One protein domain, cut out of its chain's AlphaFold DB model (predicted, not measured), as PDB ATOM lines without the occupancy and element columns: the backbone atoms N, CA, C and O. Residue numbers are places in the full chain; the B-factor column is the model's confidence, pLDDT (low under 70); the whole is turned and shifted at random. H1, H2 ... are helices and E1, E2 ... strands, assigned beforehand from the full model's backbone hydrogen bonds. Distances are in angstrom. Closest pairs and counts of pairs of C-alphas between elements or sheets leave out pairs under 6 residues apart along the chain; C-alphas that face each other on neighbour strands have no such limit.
ATOM      1  N   SER A   3      47.421  13.679  60.863       86.19
ATOM      2  CA  SER A   3      46.137  12.978  60.836       86.19
ATOM      3  C   SER A   3      45.127  13.686  61.729       86.19
ATOM      4  O   SER A   3      45.453  14.109  62.840       86.19
ATOM      5  N   ILE A   4      43.904  13.832  61.229       87.25
ATOM      6  CA  ILE A   4      42.774  14.368  61.984       87.25
ATOM      7  C   ILE A   4      41.614  13.386  61.941       87.25
ATOM      8  O   ILE A   4      41.422  12.664  60.964       87.25
ATOM      9  N   ASP A   5      40.830  13.383  63.007       89.12
ATOM     10  CA  ASP A   5      39.582  12.643  63.050       89.12
ATOM     11  C   ASP A   5      38.451  13.496  62.475       89.12
ATOM     12  O   ASP A   5      38.228  14.627  62.914       89.12
ATOM     13  N   VAL A   6      37.703  12.937  61.528       88.19
ATOM     14  CA  VAL A   6      36.516  13.556  60.933       88.19
ATOM     15  C   VAL A   6      35.347  12.581  60.955       88.19
ATOM     16  O   VAL A   6      35.522  11.367  60.873       88.19
ATOM     17  N   TRP A   7      34.131  13.105  61.059       89.25
ATOM     18  CA  TRP A   7      32.915  12.303  60.993       89.25
ATOM     19  C   TRP A   7      32.366  12.334  59.570       89.25
ATOM     20  O   TRP A   7      32.143  13.409  59.007       89.25
ATOM     21  N   VAL A   8      32.170  11.160  58.973       87.94
ATOM     22  CA  VAL A   8      31.776  11.024  57.565       87.94
ATOM     23  C   VAL A   8      30.607  10.060  57.445       87.94
ATOM     24  O   VAL A   8      30.569   9.006  58.080       87.94
ATOM     25  N   CYS A   9      29.626  10.423  56.624       89.56
ATOM     26  CA  CYS A   9      28.613   9.471  56.193       89.56
ATOM     27  C   CYS A   9      29.164   8.645  55.017       89.56
ATOM     28  O   CYS A   9      29.441   9.244  53.977       89.56
ATOM     29  N   PRO A  10      29.260   7.307  55.117       84.75
ATOM     30  CA  PRO A  10      29.871   6.486  54.068       84.75
ATOM     31  C   PRO A  10      29.044   6.430  52.775       84.75
ATOM     32  O   PRO A  10      29.587   6.150  51.719       84.75
ATOM     33  N   PHE A  11      27.740   6.721  52.840       86.06
ATOM     34  CA  PHE A  11      26.850   6.681  51.672       86.06
ATOM     35  C   PHE A  11      26.692   8.034  50.984       86.06
ATOM     36  O   PHE A  11      26.479   8.104  49.782       86.06
ATOM     37  N   CYS A  12      26.723   9.119  51.759       87.38
ATOM     38  CA  CYS A  12      26.596  10.466  51.209       87.38
ATOM     39  C   CYS A  12      27.954  11.112  50.930       87.38
ATOM     40  O   CYS A  12      27.969  12.221  50.405       87.38
ATOM     41  N   GLU A  13      29.050  10.496  51.388       79.31
ATOM     42  CA  GLU A  13      30.430  11.010  51.343       79.31
ATOM     43  C   GLU A  13      30.577  12.435  51.901       79.31
ATOM     44  O   GLU A  13      31.537  13.159  51.647       79.31
ATOM     45  N   ARG A  14      29.606  12.858  52.714       77.88
ATOM     46  CA  ARG A  14      29.588  14.178  53.331       77.88
ATOM     47  C   ARG A  14      30.269  14.112  54.682       77.88
ATOM     48  O   ARG A  14      29.829  13.379  55.575       77.88
ATOM     49  N   GLN A  15      31.294  14.943  54.831       79.31
ATOM     50  CA  GLN A  15      31.834  15.295  56.134       79.31
ATOM     51  C   GLN A  15      30.782  16.058  56.931       79.31
ATOM     52  O   GLN A  15      30.005  16.857  56.398       79.31
ATOM     53  N   THR A  16      30.739  15.798  58.226       76.94
ATOM     54  CA  THR A  16      29.742  16.373  59.112       76.94
ATOM     55  C   THR A  16      30.319  16.588  60.505       76.94
ATOM     56  O   THR A  16      31.296  15.961  60.890       76.94
ATOM     57  N   SER A  17      29.734  17.513  61.261       73.88
ATOM     58  CA  SER A  17      30.041  17.719  62.678       73.88
ATOM     59  C   SER A  17      29.139  16.897  63.605       73.88
ATOM     60  O   SER A  17      29.307  16.948  64.820       73.88
ATOM     61  N   TYR A  18      28.167  16.160  63.055       68.25
ATOM     62  CA  TYR A  18      27.247  15.331  63.830       68.25
ATOM     63  C   TYR A  18      27.844  13.940  64.082       68.25
ATOM     64  O   TYR A  18      28.458  13.355  63.196       68.25
ATOM     65  N   THR A  19      27.615  13.390  65.274       67.62
ATOM     66  CA  THR A  19      28.200  12.111  65.720       67.62
ATOM     67  C   THR A  19      27.233  10.924  65.676       67.62
ATOM     68  O   THR A  19      27.636   9.816  65.997       67.62
ATOM     69  N   ASN A  20      25.964  11.142  65.308       77.88
ATOM     70  CA  ASN A  20      24.923  10.105  65.357       77.88
ATOM     71  C   ASN A  20      24.608   9.552  63.957       77.88
ATOM     72  O   ASN A  20      25.242   8.614  63.479       77.88
ATOM     73  N   ASN A  21      23.638  10.158  63.268       86.38
ATOM     74  CA  ASN A  21      23.133   9.677  61.986       86.38
ATOM     75  C   ASN A  21      23.158  10.798  60.947       86.38
ATOM     76  O   ASN A  21      22.891  11.967  61.248       86.38
ATOM     77  N   CYS A  22      23.445  10.435  59.700       86.31
ATOM     78  CA  CYS A  22      23.424  11.349  58.573       86.31
ATOM     79  C   CYS A  22      22.024  11.943  58.428       86.31
ATOM     80  O   CYS A  22      21.037  11.219  58.314       86.31
ATOM     81  N   ARG A  23      21.906  13.273  58.398       85.56
ATOM     82  CA  ARG A  23      20.585  13.918  58.298       85.56
ATOM     83  C   ARG A  23      19.851  13.593  56.995       85.56
ATOM     84  O   ARG A  23      18.624  13.627  57.006       85.56
ATOM     85  N   VAL A  24      20.601  13.266  55.938       86.50
ATOM     86  CA  VAL A  24      20.097  12.962  54.593       86.50
ATOM     87  C   VAL A  24      19.589  11.523  54.518       86.50
ATOM     88  O   VAL A  24      18.393  11.309  54.382       86.50
ATOM     89  N   CYS A  25      20.478  10.537  54.660       89.44
ATOM     90  CA  CYS A  25      20.142   9.123  54.456       89.44
ATOM     91  C   CYS A  25      19.879   8.339  55.751       89.44
ATOM     92  O   CYS A  25      19.643   7.139  55.694       89.44
ATOM     93  N   LYS A  26      19.966   8.981  56.923       88.69
ATOM     94  CA  LYS A  26      19.808   8.373  58.263       88.69
ATOM     95  C   LYS A  26      20.814   7.271  58.618       88.69
ATOM     96  O   LYS A  26      20.771   6.771  59.740       88.69
ATOM     97  N   ALA A  27      21.758   6.954  57.733       88.62
ATOM     98  CA  ALA A  27      22.835   6.015  58.015       88.62
ATOM     99  C   ALA A  27      23.716   6.488  59.178       88.62
ATOM    100  O   ALA A  27      23.868   7.693  59.405       88.62
ATOM    101  N   VAL A  28      24.315   5.533  59.887       87.94
ATOM    102  CA  VAL A  28      25.269   5.804  60.968       87.94
ATOM    103  C   VAL A  28      26.477   6.546  60.405       87.94
ATOM    104  O   VAL A  28      27.002   6.202  59.343       87.94
ATOM    105  N   ILE A  29      26.887   7.600  61.105       90.94
ATOM    106  CA  ILE A  29      28.086   8.359  60.764       90.94
ATOM    107  C   ILE A  29      29.278   7.666  61.413       90.94
ATOM    108  O   ILE A  29      29.230   7.300  62.585       90.94
ATOM    109  N   VAL A  30      30.352   7.493  60.650       88.25
ATOM    110  CA  VAL A  30      31.564   6.833  61.131       88.25
ATOM    111  C   VAL A  30      32.670   7.850  61.363       88.25
ATOM    112  O   VAL A  30      32.776   8.860  60.662       88.25
ATOM    113  N   LYS A  31      33.498   7.578  62.370       89.19
ATOM    114  CA  LYS A  31      34.706   8.347  62.642       89.19
ATOM    115  C   LYS A  31      35.817   7.835  61.728       89.19
ATOM    116  O   LYS A  31      36.188   6.668  61.818       89.19
ATOM    117  N   MET A  32      36.330   8.691  60.856       86.50
ATOM    118  CA  MET A  32      37.416   8.377  59.931       86.50
ATOM    119  C   MET A  32      38.642   9.216  60.255       86.50
ATOM    120  O   MET A  32      38.540  10.408  60.542       86.50
ATOM    121  N   LYS A  33      39.811   8.590  60.162       89.94
ATOM    122  CA  LYS A  33      41.095   9.270  60.277       89.94
ATOM    123  C   LYS A  33      41.540   9.689  58.881       89.94
ATOM    124  O   LYS A  33      41.726   8.833  58.021       89.94
ATOM    125  N   VAL A  34      41.672  10.991  58.649       86.12
ATOM    126  CA  VAL A  34      42.069  11.551  57.353       86.12
ATOM    127  C   VAL A  34      43.431  12.211  57.486       86.12
ATOM    128  O   VAL A  34      43.694  12.943  58.444       86.12
ATOM    129  N   GLU A  35      44.304  11.933  56.527       88.38
ATOM    130  CA  GLU A  35      45.612  12.563  56.423       88.38
ATOM    131  C   GLU A  35      45.474  13.905  55.715       88.38
ATOM    132  O   GLU A  35      44.952  13.998  54.605       88.38
ATOM    133  N   VAL A  36      45.928  14.960  56.379       84.56
ATOM    134  CA  VAL A  36      45.957  16.311  55.835       84.56
ATOM    135  C   VAL A  36      47.406  16.778  55.693       84.56
ATOM    136  O   VAL A  36      48.243  16.520  56.574       84.56
ATOM    137  N   PRO A  37      47.739  17.456  54.584       84.69
ATOM    138  CA  PRO A  37      49.045  18.067  54.430       84.69
ATOM    139  C   PRO A  37      49.229  19.155  55.490       84.69
ATOM    140  O   PRO A  37      48.293  19.866  55.861       84.69
ATOM    141  N   GLU A  38      50.451  19.268  55.999       84.69
ATOM    142  CA  GLU A  38      50.810  20.378  56.873       84.69
ATOM    143  C   GLU A  38      51.089  21.586  55.990       84.69
ATOM    144  O   GLU A  38      52.037  21.582  55.211       84.69
ATOM    145  N   LEU A  39      50.222  22.591  56.087       85.00
ATOM    146  CA  LEU A  39      50.402  23.844  55.369       85.00
ATOM    147  C   LEU A  39      51.512  24.655  56.035       85.00
ATOM    148  O   LEU A  39      51.547  24.803  57.261       85.00
ATOM    149  N   SER A  40      52.389  25.227  55.220       87.75
ATOM    150  CA  SER A  40      53.371  26.202  55.672       87.75
ATOM    151  C   SER A  40      52.684  27.479  56.173       87.75
ATOM    152  O   SER A  40      51.564  27.823  55.785       87.75
ATOM    153  N   ALA A  41      53.385  28.251  57.007       87.19
ATOM    154  CA  ALA A  41      52.878  29.537  57.487       87.19
ATOM    155  C   ALA A  41      52.536  30.511  56.338       87.19
ATOM    156  O   ALA A  41      51.642  31.344  56.485       87.19
ATOM    157  N   ALA A  42      53.226  30.405  55.196       88.94
ATOM    158  CA  ALA A  42      52.952  31.209  54.009       88.94
ATOM    159  C   ALA A  42      51.616  30.822  53.352       88.94
ATOM    160  O   ALA A  42      50.787  31.692  53.100       88.94
ATOM    161  N   GLU A  43      51.362  29.526  53.153       89.25
ATOM    162  CA  GLU A  43      50.106  29.029  52.571       89.25
ATOM    163  C   GLU A  43      48.897  29.350  53.457       89.25
ATOM    164  O   GLU A  43      47.841  29.745  52.960       89.25
ATOM    165  N   ILE A  44      49.061  29.263  54.782       89.31
ATOM    166  CA  ILE A  44      48.018  29.651  55.739       89.31
ATOM    167  C   ILE A  44      47.670  31.138  55.584       89.31
ATOM    168  O   ILE A  44      46.488  31.483  55.553       89.31
ATOM    169  N   LYS A  45      48.673  32.017  55.449       91.94
ATOM    170  CA  LYS A  45      48.448  33.458  55.243       91.94
ATOM    171  C   LYS A  45      47.705  33.739  53.940       91.94
ATOM    172  O   LYS A  45      46.747  34.507  53.955       91.94
ATOM    173  N   VAL A  46      48.089  33.081  52.844       93.06
ATOM    174  CA  VAL A  46      47.411  33.226  51.542       93.06
ATOM    175  C   VAL A  46      45.939  32.817  51.647       93.06
ATOM    176  O   VAL A  46      45.056  33.570  51.237       93.06
ATOM    177  N   ALA A  47      45.649  31.672  52.270       88.38
ATOM    178  CA  ALA A  47      44.276  31.206  52.456       88.38
ATOM    179  C   ALA A  47      43.444  32.141  53.354       88.38
ATOM    180  O   ALA A  47      42.252  32.349  53.112       88.38
ATOM    181  N   GLN A  48      44.054  32.715  54.396       90.25
ATOM    182  CA  GLN A  48      43.400  33.693  55.267       90.25
ATOM    183  C   GLN A  48      43.085  34.994  54.529       90.25
ATOM    184  O   GLN A  48      41.974  35.506  54.666       90.25
ATOM    185  N   GLN A  49      44.027  35.500  53.733       92.94
ATOM    186  CA  GLN A  49      43.845  36.724  52.959       92.94
ATOM    187  C   GLN A  49      42.743  36.561  51.908       92.94
ATOM    188  O   GLN A  49      41.814  37.366  51.880       92.94
ATOM    189  N   TYR A  50      42.748  35.444  51.170       91.62
ATOM    190  CA  TYR A  50      41.686  35.111  50.218       91.62
ATOM    191  C   TYR A  50      40.294  35.132  50.871       91.62
ATOM    192  O   TYR A  50      39.356  35.741  50.355       91.62
ATOM    193  N   ARG A  51      40.151  34.531  52.065       87.81
ATOM    194  CA  ARG A  51      38.882  34.550  52.817       87.81
ATOM    195  C   ARG A  51      38.444  35.949  53.244       87.81
ATOM    196  O   ARG A  51      37.244  36.163  53.393       87.81
ATOM    197  N   GLN A  52      39.378  36.857  53.519       88.25
ATOM    198  CA  GLN A  52      39.049  38.229  53.905       88.25
ATOM    199  C   GLN A  52      38.583  39.045  52.702       88.25
ATOM    200  O   GLN A  52      37.546  39.699  52.795       88.25
ATOM    201  N   GLU A  53      39.294  38.960  51.575       90.19
ATOM    202  CA  GLU A  53      38.922  39.656  50.336       90.19
ATOM    203  C   GLU A  53      37.577  39.172  49.792       90.19
ATOM    204  O   GLU A  53      36.772  39.966  49.318       90.19
ATOM    205  N   HIS A  54      37.312  37.868  49.892       88.38
ATOM    206  CA  HIS A  54      36.107  37.242  49.342       88.38
ATOM    207  C   HIS A  54      35.048  36.994  50.420       88.38
ATOM    208  O   HIS A  54      34.161  36.149  50.265       88.38
ATOM    209  N   ARG A  55      35.141  37.701  51.554       79.62
ATOM    210  CA  ARG A  55      34.177  37.558  52.642       79.62
ATOM    211  C   ARG A  55      32.802  38.006  52.134       79.62
ATOM    212  O   ARG A  55      32.666  39.166  51.744       79.62
TER     213      ARG A  55
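Overview. This is residues 3 to 55 of the 60 residues of an uncharacterized protein of Bacillus idriensis (UniProt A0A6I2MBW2). A two-stranded hairpin, E1 and E2, has a looped head of residues 9 to 29 at one end, while at the other end residues 39 to 55, with the lone helix H1, stick out free of the body. The 53 printed residues hold E1, E2, H1 in that order, antiparallel strands and a mixed class, with under half of the residues in named elements. The whole is only just extended, close to loose, with a radius of gyration of the C-alphas of 15.1 A and spans of 39 by 26 by 15 A.

Along the chain. E1, residues 3 to 8, begins at C-alpha 3 (46.137, 12.978, 60.836) and is 14.9 A long. E2, residues 30 to 36, measures 18.0 A. H1, residues 41 to 53, measures 18.7 A and ends at C-alpha 53 (38.922, 39.656, 50.336).

Arrangement. E1 and E2 form an antiparallel hairpin at 142 degrees, with N 6 and O 32 within hydrogen-bond range at 2.8 A. Residues 7 to 8 of E1 also pair antiparallel with residues 15 to 16. E1 and H1 are apart. In H1 every O i to N i+4 pair is within hydrogen-bond range.

Size, cuts and confidence. The C-alphas farthest apart, of Lys 26 and Ala 42, are 40.5 A apart. The printed part has no cut; the link E1 to E2 is long, 21 residues. Residues 18 to 19 have pLDDT under 70.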